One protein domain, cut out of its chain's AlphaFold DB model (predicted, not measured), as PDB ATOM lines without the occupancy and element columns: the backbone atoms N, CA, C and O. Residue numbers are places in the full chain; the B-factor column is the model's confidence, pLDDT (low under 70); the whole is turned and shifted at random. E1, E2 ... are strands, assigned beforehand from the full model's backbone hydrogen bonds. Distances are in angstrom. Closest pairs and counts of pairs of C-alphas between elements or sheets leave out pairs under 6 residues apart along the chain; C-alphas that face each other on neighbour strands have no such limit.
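What this domain is: This is residues 34 to 93 of the 226 residues of an uncharacterized protein of Sulfitobacter sp. SK012 (UniProt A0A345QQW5). The domain has little regular structure: it is an elongated set of loops that fold back on themselves in short pairings, with two strands, E1 and then E2, that stand apart. One loop, residues 38 to 46, lies at one end of the long axis, and the small turn of residues 55 to 60 lies at the other. The printed part has 60 residues and no named helix; its class is all strand, with only 9 residues in named elements. It is only just compact, close to loose, with a radius of gyration of the C-alphas of 12.1 A, and spans 38 by 24 by 17 A.

How they stand to each other: Residues 34 to 35 pair antiparallel with residues 51 to 52 of E1, residues 51 to 53. Residues 68 to 69 pair antiparallel with residues 87 to 89 of E2, residues 87 to 92. Residues 76 to 77 pair antiparallel with residues 83 to 84. E1 and E2 are apart, and each pairs with no named strand.

Where its parts are: E1 begins at C-alpha 51, (-30.909, -0.306, -13.122). E2 is 13.4 A long and ends at C-alpha 92, (-24.983, 1.606, -25.563).

The domain as a whole: The C-alphas farthest apart, of Asp 42 and Asp 57, are 38.9 A apart. The link from E1 to E2 is long, 33 residues. The printed part has no cut; residues 71 to 75 have pLDDT under 70.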
ATOM      1  N   VAL A  34     -28.146  -4.218 -15.654       92.00
ATOM      2  CA  VAL A  34     -26.988  -3.779 -14.874       92.00
ATOM      3  C   VAL A  34     -27.446  -2.783 -13.821       92.00
ATOM      4  O   VAL A  34     -28.323  -1.971 -14.101       92.00
ATOM      5  N   ASP A  35     -26.851  -2.834 -12.635       91.81
ATOM      6  CA  ASP A  35     -27.085  -1.886 -11.541       91.81
ATOM      7  C   ASP A  35     -25.893  -0.921 -11.480       91.81
ATOM      8  O   ASP A  35     -24.741  -1.357 -11.496       91.81
ATOM      9  N   PHE A  36     -26.130   0.387 -11.421       91.06
ATOM     10  CA  PHE A  36     -25.048   1.358 -11.216       91.06
ATOM     11  C   PHE A  36     -24.718   1.595  -9.744       91.06
ATOM     12  O   PHE A  36     -23.728   2.258  -9.454       91.06
ATOM     13  N   GLY A  37     -25.476   1.022  -8.820       88.88
ATOM     14  CA  GLY A  37     -25.312   1.190  -7.388       88.88
ATOM     15  C   GLY A  37     -25.642   2.592  -6.901       88.88
ATOM     16  O   GLY A  37     -25.820   3.539  -7.667       88.88
ATOM     17  N   ALA A  38     -25.693   2.717  -5.586       85.38
ATOM     18  CA  ALA A  38     -25.837   3.974  -4.883       85.38
ATOM     19  C   ALA A  38     -24.583   4.211  -4.040       85.38
ATOM     20  O   ALA A  38     -24.090   3.307  -3.362       85.38
ATOM     21  N   ILE A  39     -24.068   5.437  -4.087       83.06
ATOM     22  CA  ILE A  39     -23.009   5.871  -3.180       83.06
ATOM     23  C   ILE A  39     -23.675   6.420  -1.921       83.06
ATOM     24  O   ILE A  39     -24.480   7.349  -1.993       83.06
ATOM     25  N   THR A  40     -23.367   5.830  -0.772       82.56
ATOM     26  CA  THR A  40     -23.859   6.281   0.531       82.56
ATOM     27  C   THR A  40     -23.114   7.530   1.006       82.56
ATOM     28  O   THR A  40     -22.090   7.927   0.451       82.56
ATOM     29  N   ALA A  41     -23.629   8.182   2.054       81.75
ATOM     30  CA  ALA A  41     -23.055   9.423   2.584       81.75
ATOM     31  C   ALA A  41     -21.606   9.278   3.100       81.75
ATOM     32  O   ALA A  41     -20.861  10.253   3.108       81.75
ATOM     33  N   ASP A  42     -21.203   8.074   3.510       83.94
ATOM     34  CA  ASP A  42     -19.835   7.719   3.915       83.94
ATOM     35  C   ASP A  42     -18.918   7.372   2.721       83.94
ATOM     36  O   ASP A  42     -17.750   7.047   2.916       83.94
ATOM     37  N   GLY A  43     -19.429   7.446   1.486       80.38
ATOM     38  CA  GLY A  43     -18.701   7.122   0.260       80.38
ATOM     39  C   GLY A  43     -18.685   5.636  -0.103       80.38
ATOM     40  O   GLY A  43     -18.092   5.277  -1.123       80.38
ATOM     41  N   SER A  44     -19.334   4.776   0.686       84.31
ATOM     42  CA  SER A  44     -19.440   3.350   0.382       84.31
ATOM     43  C   SER A  44     -20.353   3.106  -0.827       84.31
ATOM     44  O   SER A  44     -21.297   3.846  -1.096       84.31
ATOM     45  N   LEU A  45     -20.064   2.052  -1.589       84.31
ATOM     46  CA  LEU A  45     -20.886   1.624  -2.718       84.31
ATOM     47  C   LEU A  45     -21.825   0.504  -2.277       84.31
ATOM     48  O   LEU A  45     -21.369  -0.570  -1.888       84.31
ATOM     49  N   LEU A  46     -23.127   0.740  -2.404       85.56
ATOM     50  CA  LEU A  46     -24.168  -0.261  -2.198       85.56
ATOM     51  C   LEU A  46     -24.932  -0.528  -3.495       85.56
ATOM     52  O   LEU A  46     -24.918   0.269  -4.431       85.56
ATOM     53  N   ARG A  47     -25.615  -1.672  -3.545       86.25
ATOM     54  CA  ARG A  47     -26.598  -1.975  -4.595       86.25
ATOM     55  C   ARG A  47     -27.876  -1.158  -4.410       86.25
ATOM     56  O   ARG A  47     -28.115  -0.625  -3.327       86.25
ATOM     57  N   GLY A  48     -28.706  -1.115  -5.451       84.44
ATOM     58  CA  GLY A  48     -29.970  -0.373  -5.453       84.44
ATOM     59  C   GLY A  48     -29.861   1.011  -6.084       84.44
ATOM     60  O   GLY A  48     -30.585   1.923  -5.688       84.44
ATOM     61  N   GLY A  49     -28.936   1.180  -7.032       86.94
ATOM     62  CA  GLY A  49     -28.909   2.352  -7.896       86.94
ATOM     63  C   GLY A  49     -29.836   2.199  -9.103       86.94
ATOM     64  O   GLY A  49     -30.574   1.213  -9.216       86.94
ATOM     65  N   PRO A  50     -29.766   3.149 -10.052       89.94
ATOM     66  CA  PRO A  50     -30.457   3.025 -11.324       89.94
ATOM     67  C   PRO A  50     -30.058   1.731 -12.032       89.94
ATOM     68  O   PRO A  50     -28.871   1.435 -12.213       89.94
ATOM     69  N   THR A  51     -31.074   0.968 -12.430       92.00
ATOM     70  CA  THR A  51     -30.909  -0.306 -13.122       92.00
ATOM     71  C   THR A  51     -31.312  -0.156 -14.581       92.00
ATOM     72  O   THR A  51     -32.413   0.301 -14.890       92.00
ATOM     73  N   PHE A  52     -30.432  -0.574 -15.489       92.88
ATOM     74  CA  PHE A  52     -30.641  -0.433 -16.927       92.88
ATOM     75  C   PHE A  52     -30.709  -1.779 -17.630       92.88
ATOM     76  O   PHE A  52     -29.889  -2.666 -17.398       92.88
ATOM     77  N   LYS A  53     -31.661  -1.910 -18.550       93.38
ATOM     78  CA  LYS A  53     -31.781  -3.035 -19.470       93.38
ATOM     79  C   LYS A  53     -30.707  -2.944 -20.550       93.38
ATOM     80  O   LYS A  53     -30.640  -1.971 -21.300       93.38
ATOM     81  N   VAL A  54     -29.911  -3.997 -20.677       90.81
ATOM     82  CA  VAL A  54     -28.773  -4.086 -21.608       90.81
ATOM     83  C   VAL A  54     -28.947  -5.178 -22.660       90.81
ATOM     84  O   VAL A  54     -28.081  -5.379 -23.503       90.81
ATOM     85  N   LYS A  55     -30.084  -5.877 -22.646       89.25
ATOM     86  CA  LYS A  55     -30.398  -6.942 -23.598       89.25
ATOM     87  C   LYS A  55     -31.870  -6.894 -24.004       89.25
ATOM     88  O   LYS A  55     -32.729  -6.695 -23.144       89.25
ATOM     89  N   ARG A  56     -32.189  -7.098 -25.284       84.44
ATOM     90  CA  ARG A  56     -33.566  -7.222 -25.807       84.44
ATOM     91  C   ARG A  56     -33.675  -8.515 -26.605       84.44
ATOM     92  O   ARG A  56     -32.944  -8.687 -27.563       84.44
ATOM     93  N   ASP A  57     -34.564  -9.414 -26.192       82.25
ATOM     94  CA  ASP A  57     -34.885 -10.655 -26.918       82.25
ATOM     95  C   ASP A  57     -33.672 -11.520 -27.303       82.25
ATOM     96  O   ASP A  57     -33.697 -12.235 -28.295       82.25
ATOM     97  N   GLY A  58     -32.600 -11.476 -26.504       78.31
ATOM     98  CA  GLY A  58     -31.363 -12.205 -26.798       78.31
ATOM     99  C   GLY A  58     -30.230 -11.334 -27.346       78.31
ATOM    100  O   GLY A  58     -29.072 -11.716 -27.196       78.31
ATOM    101  N   GLU A  59     -30.535 -10.141 -27.849       85.50
ATOM    102  CA  GLU A  59     -29.567  -9.244 -28.480       85.50
ATOM    103  C   GLU A  59     -28.984  -8.233 -27.482       85.50
ATOM    104  O   GLU A  59     -29.748  -7.601 -26.734       85.50
ATOM    105  N   PRO A  60     -27.647  -8.066 -27.429       86.69
ATOM    106  CA  PRO A  60     -27.023  -7.026 -26.625       86.69
ATOM    107  C   PRO A  60     -27.409  -5.644 -27.161       86.69
ATOM    108  O   PRO A  60     -27.450  -5.407 -28.363       86.69
ATOM    109  N   LEU A  61     -27.695  -4.718 -26.250       90.94
ATOM    110  CA  LEU A  61     -27.950  -3.310 -26.576       90.94
ATOM    111  C   LEU A  61     -26.680  -2.452 -26.466       90.94
ATOM    112  O   LEU A  61     -26.732  -1.245 -26.681       90.94
ATOM    113  N   PHE A  62     -25.567  -3.059 -26.068       88.19
ATOM    114  CA  PHE A  62     -24.314  -2.396 -25.739       88.19
ATOM    115  C   PHE A  62     -23.193  -2.841 -26.669       88.19
ATOM    116  O   PHE A  62     -23.210  -3.949 -27.203       88.19
ATOM    117  N   GLU A  63     -22.188  -1.982 -26.797       80.81
ATOM    118  CA  GLU A  63     -20.981  -2.284 -27.560       80.81
ATOM    119  C   GLU A  63     -20.178  -3.390 -26.866       80.81
ATOM    120  O   GLU A  63     -20.008  -3.373 -25.644       80.81
ATOM    121  N   SER A  64     -19.659  -4.363 -27.614       71.56
ATOM    122  CA  SER A  64     -18.902  -5.474 -27.019       71.56
ATOM    123  C   SER A  64     -17.723  -4.967 -26.174       71.56
ATOM    124  O   SER A  64     -16.972  -4.093 -26.598       71.56
ATOM    125  N   GLY A  65     -17.570  -5.497 -24.956       72.50
ATOM    126  CA  GLY A  65     -16.517  -5.079 -24.019       72.50
ATOM    127  C   GLY A  65     -16.717  -3.702 -23.368       72.50
ATOM    128  O   GLY A  65     -15.843  -3.257 -22.632       72.50
ATOM    129  N   SER A  66     -17.851  -3.027 -23.589       80.38
ATOM    130  CA  SER A  66     -18.119  -1.692 -23.023       80.38
ATOM    131  C   SER A  66     -18.696  -1.682 -21.604       80.38
ATOM    132  O   SER A  66     -18.946  -0.615 -21.039       80.38
ATOM    133  N   VAL A  67     -18.924  -2.859 -21.017       81.94
ATOM    134  CA  VAL A  67     -19.452  -3.001 -19.657       81.94
ATOM    135  C   VAL A  67     -18.293  -3.161 -18.685       81.94
ATOM    136  O   VAL A  67     -17.534  -4.122 -18.770       81.94
ATOM    137  N   ALA A  68     -18.183  -2.239 -17.730       83.44
ATOM    138  CA  ALA A  68     -17.176  -2.298 -16.675       83.44
ATOM    139  C   ALA A  68     -17.828  -2.699 -15.345       83.44
ATOM    140  O   ALA A  68     -18.422  -1.859 -14.664       83.44
ATOM    141  N   CYS A  69     -17.739  -3.979 -14.976       83.56
ATOM    142  CA  CYS A  69     -18.309  -4.489 -13.727       83.56
ATOM    143  C   CYS A  69     -17.436  -4.172 -12.505       83.56
ATOM    144  O   CYS A  69     -16.226  -3.991 -12.606       83.56
ATOM    145  N   THR A  70     -18.082  -4.063 -11.346       80.69
ATOM    146  CA  THR A  70     -17.452  -3.957 -10.027       80.69
ATOM    147  C   THR A  70     -17.540  -5.306  -9.328       80.69
ATOM    148  O   THR A  70     -18.627  -5.878  -9.239       80.69
ATOM    149  N   ASP A  71     -16.425  -5.764  -8.773       69.94
ATOM    150  CA  ASP A  71     -16.354  -7.016  -8.024       69.94
ATOM    151  C   ASP A  71     -16.971  -6.861  -6.627       69.94
ATOM    152  O   ASP A  71     -16.300  -6.438  -5.686       69.94
ATOM    153  N   ILE A  72     -18.263  -7.177  -6.487       68.44
ATOM    154  CA  ILE A  72     -18.989  -7.165  -5.207       68.44
ATOM    155  C   ILE A  72     -19.856  -8.422  -5.063       68.44
ATOM    156  O   ILE A  72     -20.711  -8.708  -5.906       68.44
ATOM    157  N   GLU A  73     -19.696  -9.116  -3.934       63.03
ATOM    158  CA  GLU A  73     -20.626 -10.141  -3.451       63.03
ATOM    159  C   GLU A  73     -21.735  -9.515  -2.582       63.03
ATOM    160  O   GLU A  73     -21.462  -8.575  -1.830       63.03
ATOM    161  N   PRO A  74     -22.980 -10.034  -2.611       61.16
ATOM    162  CA  PRO A  74     -23.504 -11.095  -3.476       61.16
ATOM    163  C   PRO A  74     -24.025 -10.572  -4.828       61.16
ATOM    164  O   PRO A  74     -24.304  -9.380  -5.000       61.16
ATOM    165  N   VAL A  75     -24.204 -11.484  -5.788       67.12
ATOM    166  CA  VAL A  75     -24.847 -11.205  -7.081       67.12
ATOM    167  C   VAL A  75     -26.362 -11.217  -6.919       67.12
ATOM    168  O   VAL A  75     -26.949 -12.237  -6.567       67.12
ATOM    169  N   PHE A  76     -26.998 -10.076  -7.178       81.62
ATOM    170  CA  PHE A  76     -28.456  -9.996  -7.258       81.62
ATOM    171  C   PHE A  76     -28.931 -10.673  -8.532       81.62
ATOM    172  O   PHE A  76     -28.228 -10.638  -9.541       81.62
ATOM    173  N   THR A  77     -30.121 -11.261  -8.498       86.19
ATOM    174  CA  THR A  77     -30.742 -11.840  -9.682       86.19
ATOM    175  C   THR A  77     -32.046 -11.136 -10.023       86.19
ATOM    176  O   THR A  77     -32.723 -10.581  -9.158       86.19
ATOM    177  N   ASP A  78     -32.380 -11.119 -11.308       84.31
ATOM    178  CA  ASP A  78     -33.679 -10.653 -11.777       84.31
ATOM    179  C   ASP A  78     -34.774 -11.716 -11.557       84.31
ATOM    180  O   ASP A  78     -34.517 -12.832 -11.101       84.31
ATOM    181  N   GLY A  79     -36.019 -11.400 -11.929       85.44
ATOM    182  CA  GLY A  79     -37.160 -12.311 -11.761       85.44
ATOM    183  C   GLY A  79     -37.075 -13.641 -12.532       85.44
ATOM    184  O   GLY A  79     -37.974 -14.460 -12.395       85.44
ATOM    185  N   HIS A  80     -36.042 -13.866 -13.357       86.50
ATOM    186  CA  HIS A  80     -35.775 -15.163 -14.000       86.50
ATOM    187  C   HIS A  80     -34.447 -15.775 -13.537       86.50
ATOM    188  O   HIS A  80     -33.874 -16.614 -14.232       86.50
ATOM    189  N   ASN A  81     -33.954 -15.358 -12.370       87.56
ATOM    190  CA  ASN A  81     -32.733 -15.859 -11.758       87.56
ATOM    191  C   ASN A  81     -31.456 -15.602 -12.586       87.56
ATOM    192  O   ASN A  81     -30.486 -16.352 -12.475       87.56
ATOM    193  N   GLN A  82     -31.441 -14.557 -13.425       86.88
ATOM    194  CA  GLN A  82     -30.227 -14.128 -14.129       86.88
ATOM    195  C   GLN A  82     -29.499 -13.044 -13.332       86.88
ATOM    196  O   GLN A  82     -30.167 -12.188 -12.752       86.88
ATOM    197  N   PRO A  83     -28.157 -13.049 -13.299       88.88
ATOM    198  CA  PRO A  83     -27.394 -12.105 -12.497       88.88
ATOM    199  C   PRO A  83     -27.551 -10.659 -12.990       88.88
ATOM    200  O   PRO A  83     -27.612 -10.396 -14.190       88.88
ATOM    201  N   ILE A  84     -27.562  -9.721 -12.044       90.31
ATOM    202  CA  ILE A  84     -27.528  -8.273 -12.255       90.31
ATOM    203  C   ILE A  84     -26.174  -7.768 -11.733       90.31
ATOM    204  O   ILE A  84     -26.012  -7.530 -10.522       90.31
ATOM    205  N   PRO A  85     -25.154  -7.651 -12.600       89.00
ATOM    206  CA  PRO A  85     -23.868  -7.120 -12.189       89.00
ATOM    207  C   PRO A  85     -23.979  -5.648 -11.801       89.00
ATOM    208  O   PRO A  85     -24.772  -4.883 -12.351       89.00
ATOM    209  N   LEU A  86     -23.134  -5.265 -10.850       89.12
ATOM    210  CA  LEU A  86     -22.920  -3.875 -10.490       89.12
ATOM    211  C   LEU A  86     -21.871  -3.291 -11.443       89.12
ATOM    212  O   LEU A  86     -20.814  -3.896 -11.604       89.12
ATOM    213  N   VAL A  87     -22.122  -2.142 -12.068       89.69
ATOM    214  CA  VAL A  87     -21.249  -1.579 -13.115       89.69
ATOM    215  C   VAL A  87     -20.864  -0.130 -12.842       89.69
ATOM    216  O   VAL A  87     -21.624   0.634 -12.247       89.69
ATOM    217  N   THR A  88     -19.663   0.258 -13.265       88.75
ATOM    218  CA  THR A  88     -19.181   1.647 -13.226       88.75
ATOM    219  C   THR A  88     -19.406   2.371 -14.548       88.75
ATOM    220  O   THR A  88     -19.515   3.599 -14.553       88.75
ATOM    221  N   ALA A  89     -19.486   1.631 -15.654       89.94
ATOM    222  CA  ALA A  89     -19.702   2.169 -16.986       89.94
ATOM    223  C   ALA A  89     -20.409   1.165 -17.908       89.94
ATOM    224  O   ALA A  89     -20.273  -0.050 -17.747       89.94
ATOM    225  N   LEU A  90     -21.133   1.716 -18.877       92.25
ATOM    226  CA  LEU A  90     -21.828   1.029 -19.959       92.25
ATOM    227  C   LEU A  90     -21.796   1.925 -21.203       92.25
ATOM    228  O   LEU A  90     -22.109   3.114 -21.090       92.25
ATOM    229  N   SER A  91     -21.511   1.369 -22.380       93.94
ATOM    230  CA  SER A  91     -21.726   2.073 -23.651       93.94
ATOM    231  C   SER A  91     -22.822   1.385 -24.455       93.94
ATOM    232  O   SER A  91     -22.677   0.239 -24.875       93.94
ATOM    233  N   TYR A  92     -23.931   2.085 -24.673       94.06
ATOM    234  CA  TYR A  92     -24.983   1.606 -25.563       94.06
ATOM    235  C   TYR A  92     -24.540   1.720 -27.018       94.06
ATOM    236  O   TYR A  92     -23.821   2.655 -27.378       94.06
ATOM    237  N   SER A  93     -25.043   0.816 -27.859       92.56
ATOM    238  CA  SER A  93     -24.929   0.970 -29.303       92.56
ATOM    239  C   SER A  93     -25.710   2.199 -29.743       92.56
ATOM    240  O   SER A  93     -26.937   2.261 -29.653       92.56
TER     241      SER A  93